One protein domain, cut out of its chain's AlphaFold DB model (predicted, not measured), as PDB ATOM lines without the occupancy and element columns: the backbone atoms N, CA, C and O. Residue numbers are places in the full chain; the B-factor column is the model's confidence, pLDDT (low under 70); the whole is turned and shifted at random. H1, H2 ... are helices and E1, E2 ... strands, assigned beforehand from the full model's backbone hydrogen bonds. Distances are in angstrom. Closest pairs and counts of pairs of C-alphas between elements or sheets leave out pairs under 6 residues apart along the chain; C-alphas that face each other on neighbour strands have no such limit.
ATOM      1  N   TRP A 203     117.333 123.910 164.365       81.88
ATOM      2  CA  TRP A 203     118.639 123.949 165.036       81.88
ATOM      3  C   TRP A 203     118.840 125.210 165.894       81.88
ATOM      4  O   TRP A 203     119.505 125.172 166.925       81.88
ATOM      5  N   VAL A 204     118.235 126.345 165.521       77.44
ATOM      6  CA  VAL A 204     118.303 127.580 166.323       77.44
ATOM      7  C   VAL A 204     117.468 127.427 167.593       77.44
ATOM      8  O   VAL A 204     117.860 127.891 168.664       77.44
ATOM      9  N   LYS A 205     116.314 126.753 167.501       82.00
ATOM     10  CA  LYS A 205     115.461 126.488 168.666       82.00
ATOM     11  C   LYS A 205     116.150 125.543 169.647       82.00
ATOM     12  O   LYS A 205     116.135 125.819 170.847       82.00
ATOM     13  N   SER A 206     116.790 124.479 169.155       85.81
ATOM     14  CA  SER A 206     117.549 123.563 170.014       85.81
ATOM     15  C   SER A 206     118.693 124.289 170.727       85.81
ATOM     16  O   SER A 206     118.852 124.125 171.942       85.81
ATOM     17  N   GLU A 207     119.402 125.166 170.010       86.12
ATOM     18  CA  GLU A 207     120.594 125.863 170.500       86.12
ATOM     19  C   GLU A 207     120.293 126.972 171.524       86.12
ATOM     20  O   GLU A 207     121.035 127.112 172.495       86.12
ATOM     21  N   PHE A 208     119.201 127.731 171.363       86.62
ATOM     22  CA  PHE A 208     118.910 128.917 172.194       86.62
ATOM     23  C   PHE A 208     117.646 128.814 173.062       86.62
ATOM     24  O   PHE A 208     117.436 129.659 173.931       86.62
ATOM     25  N   GLY A 209     116.808 127.788 172.877       78.81
ATOM     26  CA  GLY A 209     115.613 127.507 173.688       78.81
ATOM     27  C   GLY A 209     114.438 128.474 173.487       78.81
ATOM     28  O   GLY A 209     113.325 128.033 173.221       78.81
ATOM     29  N   THR A 210     114.665 129.786 173.578       74.50
ATOM     30  CA  THR A 210     113.637 130.826 173.402       74.50
ATOM     31  C   THR A 210     114.008 131.819 172.300       74.50
ATOM     32  O   THR A 210     115.189 132.140 172.142       74.50
ATOM     33  N   PRO A 211     113.021 132.348 171.552       65.19
ATOM     34  CA  PRO A 211     113.271 133.329 170.505       65.19
ATOM     35  C   PRO A 211     113.912 134.599 171.074       65.19
ATOM     36  O   PRO A 211     113.461 135.181 172.063       65.19
ATOM     37  N   LEU A 212     114.986 135.037 170.422       69.06
ATOM     38  CA  LEU A 212     115.786 136.181 170.836       69.06
ATOM     39  C   LEU A 212     114.992 137.484 170.690       69.06
ATOM     40  O   LEU A 212     114.706 137.936 169.579       69.06
ATOM     41  N   LYS A 213     114.690 138.142 171.814       73.50
ATOM     42  CA  LYS A 213     114.195 139.525 171.800       73.50
ATOM     43  C   LYS A 213     115.335 140.449 171.366       73.50
ATOM     44  O   LYS A 213     116.314 140.622 172.089       73.50
ATOM     45  N   THR A 214     115.212 141.040 170.179       64.00
ATOM     46  CA  THR A 214     116.181 142.012 169.646       64.00
ATOM     47  C   THR A 214     115.607 143.427 169.696       64.00
ATOM     48  O   THR A 214     114.433 143.636 169.387       64.00
ATOM     49  N   SER A 215     116.427 144.413 170.068       74.38
ATOM     50  CA  SER A 215     116.034 145.829 170.112       74.38
ATOM     51  C   SER A 215     115.708 146.379 168.715       74.38
ATOM     52  O   SER A 215     116.068 145.792 167.698       74.38
ATOM     53  N   CYS A 216     114.996 147.505 168.627       68.81
ATOM     54  CA  CYS A 216     114.563 148.104 167.352       68.81
ATOM     55  C   CYS A 216     115.667 148.825 166.550       68.81
ATOM     56  O   CYS A 216     115.371 149.353 165.475       68.81
ATOM     57  N   SER A 217     116.905 148.889 167.040       82.19
ATOM     58  CA  SER A 217     118.034 149.516 166.342       82.19
ATOM     59  C   SER A 217     118.841 148.497 165.536       82.19
ATOM     60  O   SER A 217     118.753 147.290 165.765       82.19
ATOM     61  N   THR A 218     119.629 148.988 164.575       84.50
ATOM     62  CA  THR A 218     120.716 148.190 163.997       84.50
ATOM     63  C   THR A 218     121.651 147.827 165.139       84.50
ATOM     64  O   THR A 218     122.192 148.711 165.804       84.50
ATOM     65  N   SER A 219     121.762 146.537 165.426       88.81
ATOM     66  CA  SER A 219     122.472 146.053 166.603       88.81
ATOM     67  C   SER A 219     123.225 144.786 166.269       88.81
ATOM     68  O   SER A 219     122.723 143.925 165.539       88.81
ATOM     69  N   TYR A 220     124.391 144.668 166.878       89.00
ATOM     70  CA  TYR A 220     125.210 143.479 166.844       89.00
ATOM     71  C   TYR A 220     125.278 142.900 168.256       89.00
ATOM     72  O   TYR A 220     125.520 143.636 169.215       89.00
ATOM     73  N   LYS A 221     125.030 141.598 168.399       92.88
ATOM     74  CA  LYS A 221     125.087 140.913 169.693       92.88
ATOM     75  C   LYS A 221     125.731 139.545 169.535       92.88
ATOM     76  O   LYS A 221     125.285 138.753 168.712       92.88
ATOM     77  N   THR A 222     126.736 139.261 170.352       93.62
ATOM     78  CA  THR A 222     127.291 137.911 170.472       93.62
ATOM     79  C   THR A 222     126.437 137.101 171.444       93.62
ATOM     80  O   THR A 222     125.996 137.610 172.477       93.62
ATOM     81  N   LEU A 223     126.181 135.847 171.099       92.75
ATOM     82  CA  LEU A 223     125.454 134.870 171.894       92.75
ATOM     83  C   LEU A 223     126.321 133.633 172.077       92.75
ATOM     84  O   LEU A 223     127.111 133.289 171.205       92.75
ATOM     85  N   ILE A 224     126.139 132.954 173.200       93.81
ATOM     86  CA  ILE A 224     126.750 131.654 173.453       93.81
ATOM     87  C   ILE A 224     125.607 130.647 173.431       93.81
ATOM     88  O   ILE A 224     124.633 130.805 174.169       93.81
ATOM     89  N   GLY A 225     125.681 129.689 172.512       92.44
ATOM     90  CA  GLY A 225     124.702 128.615 172.405       92.44
ATOM     91  C   GLY A 225     124.898 127.568 173.500       92.44
ATOM     92  O   GLY A 225     125.930 127.546 174.176       92.44
ATOM     93  N   LYS A 226     123.923 126.672 173.681       92.88
ATOM     94  CA  LYS A 226     124.043 125.554 174.637       92.88
ATOM     95  C   LYS A 226     125.240 124.647 174.347       92.88
ATOM     96  O   LYS A 226     125.777 124.057 175.278       92.88
ATOM     97  N   SER A 227     125.673 124.555 173.090       93.38
ATOM     98  CA  SER A 227     126.879 123.811 172.700       93.38
ATOM     99  C   SER A 227     128.188 124.468 173.162       93.38
ATOM    100  O   SER A 227     129.257 123.897 172.968       93.38
ATOM    101  N   GLY A 228     128.136 125.679 173.724       94.56
ATOM    102  CA  GLY A 228     129.313 126.493 174.036       94.56
ATOM    103  C   GLY A 228     129.867 127.258 172.830       94.56
ATOM    104  O   GLY A 228     130.732 128.118 172.999       94.56
ATOM    105  N   LYS A 229     129.349 127.013 171.619       95.44
ATOM    106  CA  LYS A 229     129.720 127.780 170.427       95.44
ATOM    107  C   LYS A 229     129.265 129.230 170.541       95.44
ATOM    108  O   LYS A 229     128.177 129.536 171.040       95.44
ATOM    109  N   ARG A 230     130.101 130.135 170.033       93.88
ATOM    110  CA  ARG A 230     129.796 131.563 169.948       93.88
ATOM    111  C   ARG A 230     129.149 131.866 168.603       93.88
ATOM    112  O   ARG A 230     129.642 131.483 167.546       93.88
ATOM    113  N   TYR A 231     128.038 132.580 168.665       92.75
ATOM    114  CA  TYR A 231     127.275 133.035 167.518       92.75
ATOM    115  C   TYR A 231     127.150 134.548 167.552       92.75
ATOM    116  O   TYR A 231     127.161 135.180 168.606       92.75
ATOM    117  N   LYS A 232     126.978 135.139 166.384       92.62
ATOM    118  CA  LYS A 232     126.773 136.562 166.185       92.62
ATOM    119  C   LYS A 232     125.379 136.762 165.614       92.62
ATOM    120  O   LYS A 232     124.981 136.098 164.660       92.62
ATOM    121  N   VAL A 233     124.638 137.684 166.214       92.31
ATOM    122  CA  VAL A 233     123.352 138.160 165.709       92.31
ATOM    123  C   VAL A 233     123.545 139.554 165.157       92.31
ATOM    124  O   VAL A 233     123.862 140.486 165.899       92.31
ATOM    125  N   LEU A 234     123.310 139.692 163.858       89.44
ATOM    126  CA  LEU A 234     123.295 140.970 163.170       89.44
ATOM    127  C   LEU A 234     121.861 141.321 162.803       89.44
ATOM    128  O   LEU A 234     121.216 140.607 162.039       89.44
ATOM    129  N   LYS A 235     121.380 142.450 163.312       90.62
ATOM    130  CA  LYS A 235     120.110 143.044 162.905       90.62
ATOM    131  C   LYS A 235     120.385 144.305 162.110       90.62
ATOM    132  O   LYS A 235     121.006 145.226 162.636       90.62
ATOM    133  N   ILE A 236     119.884 144.371 160.882       91.12
ATOM    134  CA  ILE A 236     119.933 145.574 160.050       91.12
ATOM    135  C   ILE A 236     118.525 146.130 159.927       91.12
ATOM    136  O   ILE A 236     117.590 145.416 159.564       91.12
ATOM    137  N   LYS A 237     118.389 147.420 160.222       90.38
ATOM    138  CA  LYS A 237     117.197 148.211 159.932       90.38
ATOM    139  C   LYS A 237     117.482 149.101 158.731       90.38
ATOM    140  O   LYS A 237     118.403 149.915 158.787       90.38
ATOM    141  N   LYS A 238     116.654 149.019 157.694       90.06
ATOM    142  CA  LYS A 238     116.646 149.988 156.597       90.06
ATOM    143  C   LYS A 238     115.324 150.739 156.625       90.06
ATOM    144  O   LYS A 238     114.249 150.147 156.542       90.06
ATOM    145  N   GLN A 239     115.406 152.053 156.800       87.94
ATOM    146  CA  GLN A 239     114.251 152.914 156.589       87.94
ATOM    147  C   GLN A 239     114.047 153.029 155.088       87.94
ATOM    148  O   GLN A 239     114.931 153.513 154.377       87.94
ATOM    149  N   HIS A 240     112.899 152.571 154.607       79.50
ATOM    150  CA  HIS A 240     112.542 152.814 153.229       79.50
ATOM    151  C   HIS A 240     112.019 154.244 153.156       79.50
ATOM    152  O   HIS A 240     110.936 154.550 153.652       79.50
ATOM    153  N   LYS A 241     112.810 155.152 152.579       75.38
ATOM    154  CA  LYS A 241     112.275 156.450 152.169       75.38
ATOM    155  C   LYS A 241     111.457 156.167 150.912       75.38
ATOM    156  O   LYS A 241     112.073 155.863 149.891       75.38
ATOM    157  N   PRO A 242     110.111 156.209 150.956       66.50
ATOM    158  CA  PRO A 242     109.332 156.053 149.741       66.50
ATOM    159  C   PRO A 242     109.843 157.088 148.747       66.50
ATOM    160  O   PRO A 242     109.918 158.276 149.083       66.50
ATOM    161  N   HIS A 243     110.250 156.623 147.562       62.59
ATOM    162  CA  HIS A 243     110.636 157.501 146.467       62.59
ATOM    163  C   HIS A 243     109.538 158.556 146.357       62.59
ATOM    164  O   HIS A 243     108.360 158.197 146.311       62.59
ATOM    165  N   THR A 244     109.900 159.837 146.438       56.94
ATOM    166  CA  THR A 244     108.966 160.967 146.508       56.94
ATOM    167  C   THR A 244     108.151 161.042 145.221       56.94
ATOM    168  O   THR A 244     108.460 161.780 144.294       56.94
ATOM    169  N   SER A 245     107.123 160.207 145.149       56.16
ATOM    170  CA  SER A 245     106.047 160.241 144.178       56.16
ATOM    171  C   SER A 245     105.194 161.465 144.494       56.16
ATOM    172  O   SER A 245     104.937 161.758 145.665       56.16
ATOM    173  N   TRP A 246     104.722 162.153 143.454       52.28
ATOM    174  CA  TRP A 246     103.857 163.343 143.501       52.28
ATOM    175  C   TRP A 246     102.629 163.220 144.428       52.28
ATOM    176  O   TRP A 246     102.023 164.209 144.835       52.28
ATOM    177  N   THR A 247     102.284 161.999 144.834       52.81
ATOM    178  CA  THR A 247     101.278 161.711 145.861       52.81
ATOM    179  C   THR A 247     101.600 162.306 147.243       52.81
ATOM    180  O   THR A 247     100.666 162.625 147.983       52.81
ATOM    181  N   LYS A 248     102.878 162.533 147.597       55.28
ATOM    182  CA  LYS A 248     103.265 163.238 148.840       55.28
ATOM    183  C   LYS A 248     102.864 164.719 148.812       55.28
ATOM    184  O   LYS A 248     102.399 165.235 149.824       55.28
ATOM    185  N   THR A 249     102.951 165.377 147.658       56.00
ATOM    186  CA  THR A 249     102.554 166.785 147.487       56.00
ATOM    187  C   THR A 249     101.041 166.963 147.652       56.00
ATOM    188  O   THR A 249     100.598 167.875 148.346       56.00
ATOM    189  N   LEU A 250     100.239 166.036 147.112       55.19
ATOM    190  CA  LEU A 250      98.775 166.058 147.251       55.19
ATOM    191  C   LEU A 250      98.290 165.693 148.663       55.19
ATOM    192  O   LEU A 250      97.322 166.278 149.152       55.19
ATOM    193  N   LYS A 251      98.964 164.762 149.356       54.66
ATOM    194  CA  LYS A 251      98.657 164.469 150.767       54.66
ATOM    195  C   LYS A 251      98.978 165.653 151.678       54.66
ATOM    196  O   LYS A 251      98.154 165.964 152.533       54.66
ATOM    197  N   ASN A 252     100.096 166.345 151.445       54.34
ATOM    198  CA  ASN A 252     100.500 167.504 152.244       54.34
ATOM    199  C   ASN A 252      99.528 168.690 152.109       54.34
ATOM    200  O   ASN A 252      99.241 169.354 153.106       54.34
ATOM    201  N   LEU A 253      98.950 168.902 150.919       54.28
ATOM    202  CA  LEU A 253      97.886 169.893 150.699       54.28
ATOM    203  C   LEU A 253      96.619 169.580 151.510       54.28
ATOM    204  O   LEU A 253      95.998 170.486 152.062       54.28
ATOM    205  N   ARG A 254      96.251 168.300 151.639       50.25
ATOM    206  CA  ARG A 254      95.042 167.887 152.370       50.25
ATOM    207  C   ARG A 254      95.230 167.905 153.892       50.25
ATOM    208  O   ARG A 254      94.276 168.168 154.617       50.25
ATOM    209  N   HIS A 265     104.834 158.377 159.157       63.59
ATOM    210  CA  HIS A 265     105.023 156.945 159.309       63.59
ATOM    211  C   HIS A 265     106.174 156.501 158.404       63.59
ATOM    212  O   HIS A 265     106.028 156.422 157.184       63.59
ATOM    213  N   VAL A 266     107.335 156.237 159.005       74.00
ATOM    214  CA  VAL A 266     108.493 155.695 158.293       74.00
ATOM    215  C   VAL A 266     108.365 154.176 158.239       74.00
ATOM    216  O   VAL A 266     108.549 153.489 159.247       74.00
ATOM    217  N   GLU A 267     108.069 153.648 157.054       80.12
ATOM    218  CA  GLU A 267     108.130 152.211 156.791       80.12
ATOM    219  C   GLU A 267     109.572 151.722 156.984       80.12
ATOM    220  O   GLU A 267     110.532 152.238 156.402       80.12
ATOM    221  N   CYS A 268     109.738 150.745 157.873       81.88
ATOM    222  CA  CYS A 268     111.037 150.190 158.223       81.88
ATOM    223  C   CYS A 268     111.056 148.705 157.880       81.88
ATOM    224  O   CYS A 268     110.206 147.953 158.355       81.88
ATOM    225  N   ILE A 269     112.065 148.288 157.122       86.62
ATOM    226  CA  ILE A 269     112.341 146.882 156.839       86.62
ATOM    227  C   ILE A 269     113.500 146.456 157.734       86.62
ATOM    228  O   ILE A 269     114.487 147.181 157.887       86.62
ATOM    229  N   TYR A 270     113.369 145.285 158.346       87.81
ATOM    230  CA  TYR A 270     114.398 144.703 159.193       87.81
ATOM    231  C   TYR A 270     114.776 143.335 158.652       87.81
ATOM    232  O   TYR A 270     113.904 142.573 158.241       87.81
ATOM    233  N   ALA A 271     116.058 143.006 158.718       88.19
ATOM    234  CA  ALA A 271     116.530 141.645 158.530       88.19
ATOM    235  C   ALA A 271     117.479 141.275 159.670       88.19
ATOM    236  O   ALA A 271     118.188 142.130 160.210       88.19
ATOM    237  N   ILE A 272     117.439 140.006 160.067       88.44
ATOM    238  CA  ILE A 272     118.227 139.460 161.169       88.44
ATOM    239  C   ILE A 272     118.976 138.242 160.636       88.44
ATOM    240  O   ILE A 272     118.359 137.351 160.058       88.44
ATOM    241  N   ALA A 273     120.287 138.211 160.843       89.56
ATOM    242  CA  ALA A 273     121.137 137.061 160.576       89.56
ATOM    243  C   ALA A 273     121.718 136.533 161.889       89.56
ATOM    244  O   ALA A 273     122.110 137.316 162.755       89.56
ATOM    245  N   LEU A 274     121.783 135.211 162.006       90.44
ATOM    246  CA  LEU A 274     122.463 134.483 163.073       90.44
ATOM    247  C   LEU A 274     123.518 133.594 162.412       90.44
ATOM    248  O   LEU A 274     123.178 132.801 161.537       90.44
ATOM    249  N   PHE A 275     124.776 133.746 162.807       89.31
ATOM    250  CA  PHE A 275     125.911 133.060 162.188       89.31
ATOM    251  C   PHE A 275     126.995 132.747 163.225       89.31
ATOM    252  O   PHE A 275     127.040 133.385 164.273       89.31
ATOM    253  N   GLU A 276     127.835 131.742 162.976       90.50
ATOM    254  CA  GLU A 276     128.955 131.396 163.868       90.50
ATOM    255  C   GLU A 276     129.995 132.531 163.931       90.50
ATOM    256  O   GLU A 276     130.106 133.346 163.013       90.50
ATOM    257  N   GLU A 277     130.746 132.617 165.030       92.44
ATOM    258  CA  GLU A 277     131.680 133.721 165.284       92.44
ATOM    259  C   GLU A 277     132.763 133.885 164.205       92.44
ATOM    260  O   GLU A 277     133.162 135.014 163.908       92.44
ATOM    261  N   ASP A 278     133.181 132.794 163.575       91.75
ATOM    262  CA  ASP A 278     134.263 132.788 162.583       91.75
ATOM    263  C   ASP A 278     133.853 133.418 161.242       91.75
ATOM    264  O   ASP A 278     134.697 133.752 160.407       91.75
ATOM    265  N   ILE A 279     132.555 133.636 161.025       90.44
ATOM    266  CA  ILE A 279     132.050 134.256 159.802       90.44
ATOM    267  C   ILE A 279     132.275 135.777 159.848       90.44
ATOM    268  O   ILE A 279     132.035 136.461 160.852       90.44
ATOM    269  N   ASN A 280     132.730 136.323 158.716       94.06
ATOM    270  CA  ASN A 280     133.033 137.741 158.554       94.06
ATOM    271  C   ASN A 280     131.761 138.614 158.678       94.06
ATOM    272  O   ASN A 280     130.756 138.416 157.984       94.06
ATOM    273  N   ASN A 281     131.837 139.623 159.551       91.94
ATOM    274  CA  ASN A 281     130.729 140.530 159.852       91.94
ATOM    275  C   ASN A 281     130.346 141.416 158.658       91.94
ATOM    276  O   ASN A 281     129.160 141.606 158.397       91.94
ATOM    277  N   GLU A 282     131.333 141.940 157.932       93.81
ATOM    278  CA  GLU A 282     131.132 142.836 156.788       93.81
ATOM    279  C   GLU A 282     130.462 142.104 155.628       93.81
ATOM    280  O   GLU A 282     129.520 142.620 155.023       93.81
ATOM    281  N   LEU A 283     130.891 140.865 155.359       91.38
ATOM    282  CA  LEU A 283     130.272 140.019 154.342       91.38
ATOM    283  C   LEU A 283     128.808 139.742 154.691       91.38
ATOM    284  O   LEU A 283     127.923 139.924 153.854       91.38
ATOM    285  N   THR A 284     128.540 139.375 155.944       90.19
ATOM    286  CA  THR A 284     127.171 139.102 156.392       90.19
ATOM    287  C   THR A 284     126.300 140.352 156.323       90.19
ATOM    288  O   THR A 284     125.160 140.291 155.864       90.19
ATOM    289  N   GLN A 285     126.838 141.511 156.705       92.00
ATOM    290  CA  GLN A 285     126.138 142.785 156.590       92.00
ATOM    291  C   GLN A 285     125.806 143.128 155.134       92.00
ATOM    292  O   GLN A 285     124.699 143.598 154.847       92.00
ATOM    293  N   LYS A 286     126.737 142.869 154.211       92.88
ATOM    294  CA  LYS A 286     126.554 143.081 152.773       92.88
ATOM    295  C   LYS A 286     125.448 142.188 152.213       92.88
ATOM    296  O   LYS A 286     124.546 142.705 151.555       92.88
ATOM    297  N   GLU A 287     125.467 140.888 152.498       91.44
ATOM    298  CA  GLU A 287     124.431 139.961 152.014       91.44
ATOM    299  C   GLU A 287     123.058 140.256 152.627       91.44
ATOM    300  O   GLU A 287     122.050 140.292 151.921       91.44
ATOM    301  N   LEU A 288     123.009 140.571 153.921       91.00
ATOM    302  CA  LEU A 288     121.764 140.922 154.601       91.00
ATOM    303  C   LEU A 288     121.170 142.234 154.058       91.00
ATOM    304  O   LEU A 288     119.953 142.360 153.924       91.00
ATOM    305  N   SER A 289     122.020 143.188 153.667       89.38
ATOM    306  CA  SER A 289     121.590 144.418 152.987       89.38
ATOM    307  C   SER A 289     121.020 144.137 151.594       89.38
ATOM    308  O   SER A 289     119.959 144.666 151.270       89.38
ATOM    309  N   LYS A 290     121.652 143.258 150.798       92.00
ATOM    310  CA  LYS A 290     121.104 142.833 149.495       92.00
ATOM    311  C   LYS A 290     119.749 142.150 149.642       92.00
ATOM    312  O   LYS A 290     118.870 142.375 148.817       92.00
ATOM    313  N   LEU A 291     119.568 141.334 150.682       87.06
ATOM    314  CA  LEU A 291     118.290 140.678 150.960       87.06
ATOM    315  C   LEU A 291     117.197 141.697 151.291       87.06
ATOM    316  O   LEU A 291     116.086 141.590 150.769       87.06
ATOM    317  N   ILE A 292     117.509 142.695 152.126       89.31
ATOM    318  CA  ILE A 292     116.591 143.805 152.411       89.31
ATOM    319  C   ILE A 292     116.232 144.528 151.115       89.31
ATOM    320  O   ILE A 292     115.052 144.768 150.876       89.31
ATOM    321  N   ASP A 293     117.216 144.834 150.273       88.75
ATOM    322  CA  ASP A 293     116.991 145.544 149.016       88.75
ATOM    323  C   ASP A 293     116.135 144.735 148.051       88.75
ATOM    324  O   ASP A 293     115.126 145.236 147.566       88.75
ATOM    325  N   PHE A 294     116.451 143.457 147.857       88.12
ATOM    326  CA  PHE A 294     115.653 142.549 147.041       88.12
ATOM    327  C   PHE A 294     114.207 142.451 147.544       88.12
ATOM    328  O   PHE A 294     113.265 142.582 146.762       88.12
ATOM    329  N   THR A 295     114.022 142.260 148.853       84.19
ATOM    330  CA  THR A 295     112.693 142.127 149.467       84.19
ATOM    331  C   THR A 295     111.911 143.427 149.359       84.19
ATOM    332  O   THR A 295     110.745 143.407 148.977       84.19
ATOM    333  N   SER A 296     112.565 144.560 149.614       84.81
ATOM    334  CA  SER A 296     112.002 145.894 149.431       84.81
ATOM    335  C   SER A 296     111.554 146.084 147.984       84.81
ATOM    336  O   SER A 296     110.394 146.392 147.728       84.81
ATOM    337  N   THR A 297     112.426 145.816 147.010       86.00
ATOM    338  CA  THR A 297     112.086 145.909 145.586       86.00
ATOM    339  C   THR A 297     110.917 144.999 145.228       86.00
ATOM    340  O   THR A 297     110.041 145.424 144.482       86.00
ATOM    341  N   LYS A 298     110.841 143.773 145.756       83.25
ATOM    342  CA  LYS A 298     109.708 142.869 145.505       83.25
ATOM    343  C   LYS A 298     108.412 143.369 146.138       83.25
ATOM    344  O   LYS A 298     107.410 143.440 145.437       83.25
ATOM    345  N   MET A 299     108.439 143.794 147.398       78.31
ATOM    346  CA  MET A 299     107.275 144.382 148.069       78.31
ATOM    347  C   MET A 299     106.751 145.603 147.306       78.31
ATOM    348  O   MET A 299     105.554 145.694 147.035       78.31
ATOM    349  N   TYR A 300     107.643 146.504 146.883       76.44
ATOM    350  CA  TYR A 300     107.223 147.723 146.199       76.44
ATOM    351  C   TYR A 300     106.903 147.518 144.713       76.44
ATOM    352  O   TYR A 300     105.968 148.141 144.222       76.44
ATOM    353  N   SER A 301     107.588 146.629 143.989       73.81
ATOM    354  CA  SER A 301     107.236 146.313 142.589       73.81
ATOM    355  C   SER A 301     105.858 145.673 142.479       73.81
ATOM    356  O   SER A 301     105.099 146.026 141.581       73.81
ATOM    357  N   ILE A 302     105.493 144.819 143.437       63.62
ATOM    358  CA  ILE A 302     104.133 144.292 143.556       63.62
ATOM    359  C   ILE A 302     103.152 145.448 143.806       63.62
ATOM    360  O   ILE A 302     102.128 145.531 143.142       63.62
ATOM    361  N   SER A 303     103.490 146.398 144.685       56.62
ATOM    362  CA  SER A 303     102.610 147.543 144.972       56.62
ATOM    363  C   SER A 303     102.433 148.538 143.811       56.62
ATOM    364  O   SER A 303     101.393 149.186 143.738       56.62
ATOM    365  N   TYR A 304     103.399 148.648 142.888       46.91
ATOM    366  CA  TYR A 304     103.244 149.426 141.648       46.91
ATOM    367  C   TYR A 304     102.363 148.718 140.619       46.91
ATOM    368  O   TYR A 304     101.732 149.387 139.817       46.91
ATOM    369  N   PHE A 305     102.310 147.387 140.650       34.22
ATOM    370  CA  PHE A 305     101.459 146.608 139.752       34.22
ATOM    371  C   PHE A 305      99.972 146.686 140.133       34.22
ATOM    372  O   PHE A 305      99.111 146.417 139.306       34.22
ATOM    373  N   PHE A 306      99.677 147.060 141.382       36.38
ATOM    374  CA  PHE A 306      98.319 147.216 141.905       36.38
ATOM    375  C   PHE A 306      97.880 148.689 142.061       36.38
ATOM    376  O   PHE A 306      96.842 148.943 142.676       36.38
ATOM    377  N   ARG A 307      98.660 149.662 141.572       34.81
ATOM    378  CA  ARG A 307      98.294 151.090 141.532       34.81
ATOM    379  C   ARG A 307      97.901 151.507 140.129       34.81
ATOM    380  O   ARG A 307      96.939 152.300 140.048       34.81
TER     381      ARG A 307
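AT A GLANCE: This is residues 203 to 254 and 265 to 307 of the 307 residues of an uncharacterized protein of Strongylus vulgaris (UniProt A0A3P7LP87). A narrow ribbon of three antiparallel strands, E1, E2 and E3, has one long helix, H3, slantwise over one face. Beyond the far end of E2 an arm, residues 243 to 254, sticks out with the small helix H2, and without the stretches that stand free, residues 243 to 254 and 301 to 307, the body spans 43 by 24 by 19 A; short H1 lies off the sheet. The printed part has 95 residues, in the order H1, E1, E2, H2, E3, H3; the sheet's order is E1, E2, E3 and the class is mixed, helices and strands. The whole is loose, with a radius of gyration of the C-alphas of 17.7 A and spans of 58 by 23 by 22 A.

HOW THE PARTS SIT: E2, residues 230 to 239, is the inner strand. E1, residues 219 to 224, forms a hairpin with it, at 161 degrees between directions, with N 223 and O 231 2.8 A apart. E3, residues 268 to 276, is antiparallel to E2 at 165 degrees, with N 232 and O 275 2.7 A apart. H3, residues 281 to 305, is on this sheet in two layers, a helix on one face, at a height of 7.3 A, over E2 and E3, slantwise at 35 degrees to E3 on the local plane. The closest C-alphas of E3 and H3 are those of Ala 271 and Ile 292, 6.5 A apart. H1, residues 203 to 208, is only just not on the sheet, with 4 pairs of C-alphas within 10 A. H2, residues 247 to 254, is apart from H1, E1 and H3. In H1, H2 and H3 every O i to N i+4 pair is within hydrogen-bond range.

IN THESE COORDINATES: H1 begins at C-alpha 203 (118.639, 123.949, 165.036). E2 is 29.6 A long, E3 26.6 A and H3 36.0 A, ending at C-alpha 305 (101.459, 146.608, 139.752).

THE WHOLE: The C-alphas of Ser 227 and Leu 253, the two farthest apart, are 58.7 A apart. Residues 255 to 264 are not printed, and C-alphas 254 and 265 are 16.4 A apart across the cut. Of the links that are printed whole, none is long. Confidence is low at residues 242 to 254 and 302 to 307, among them.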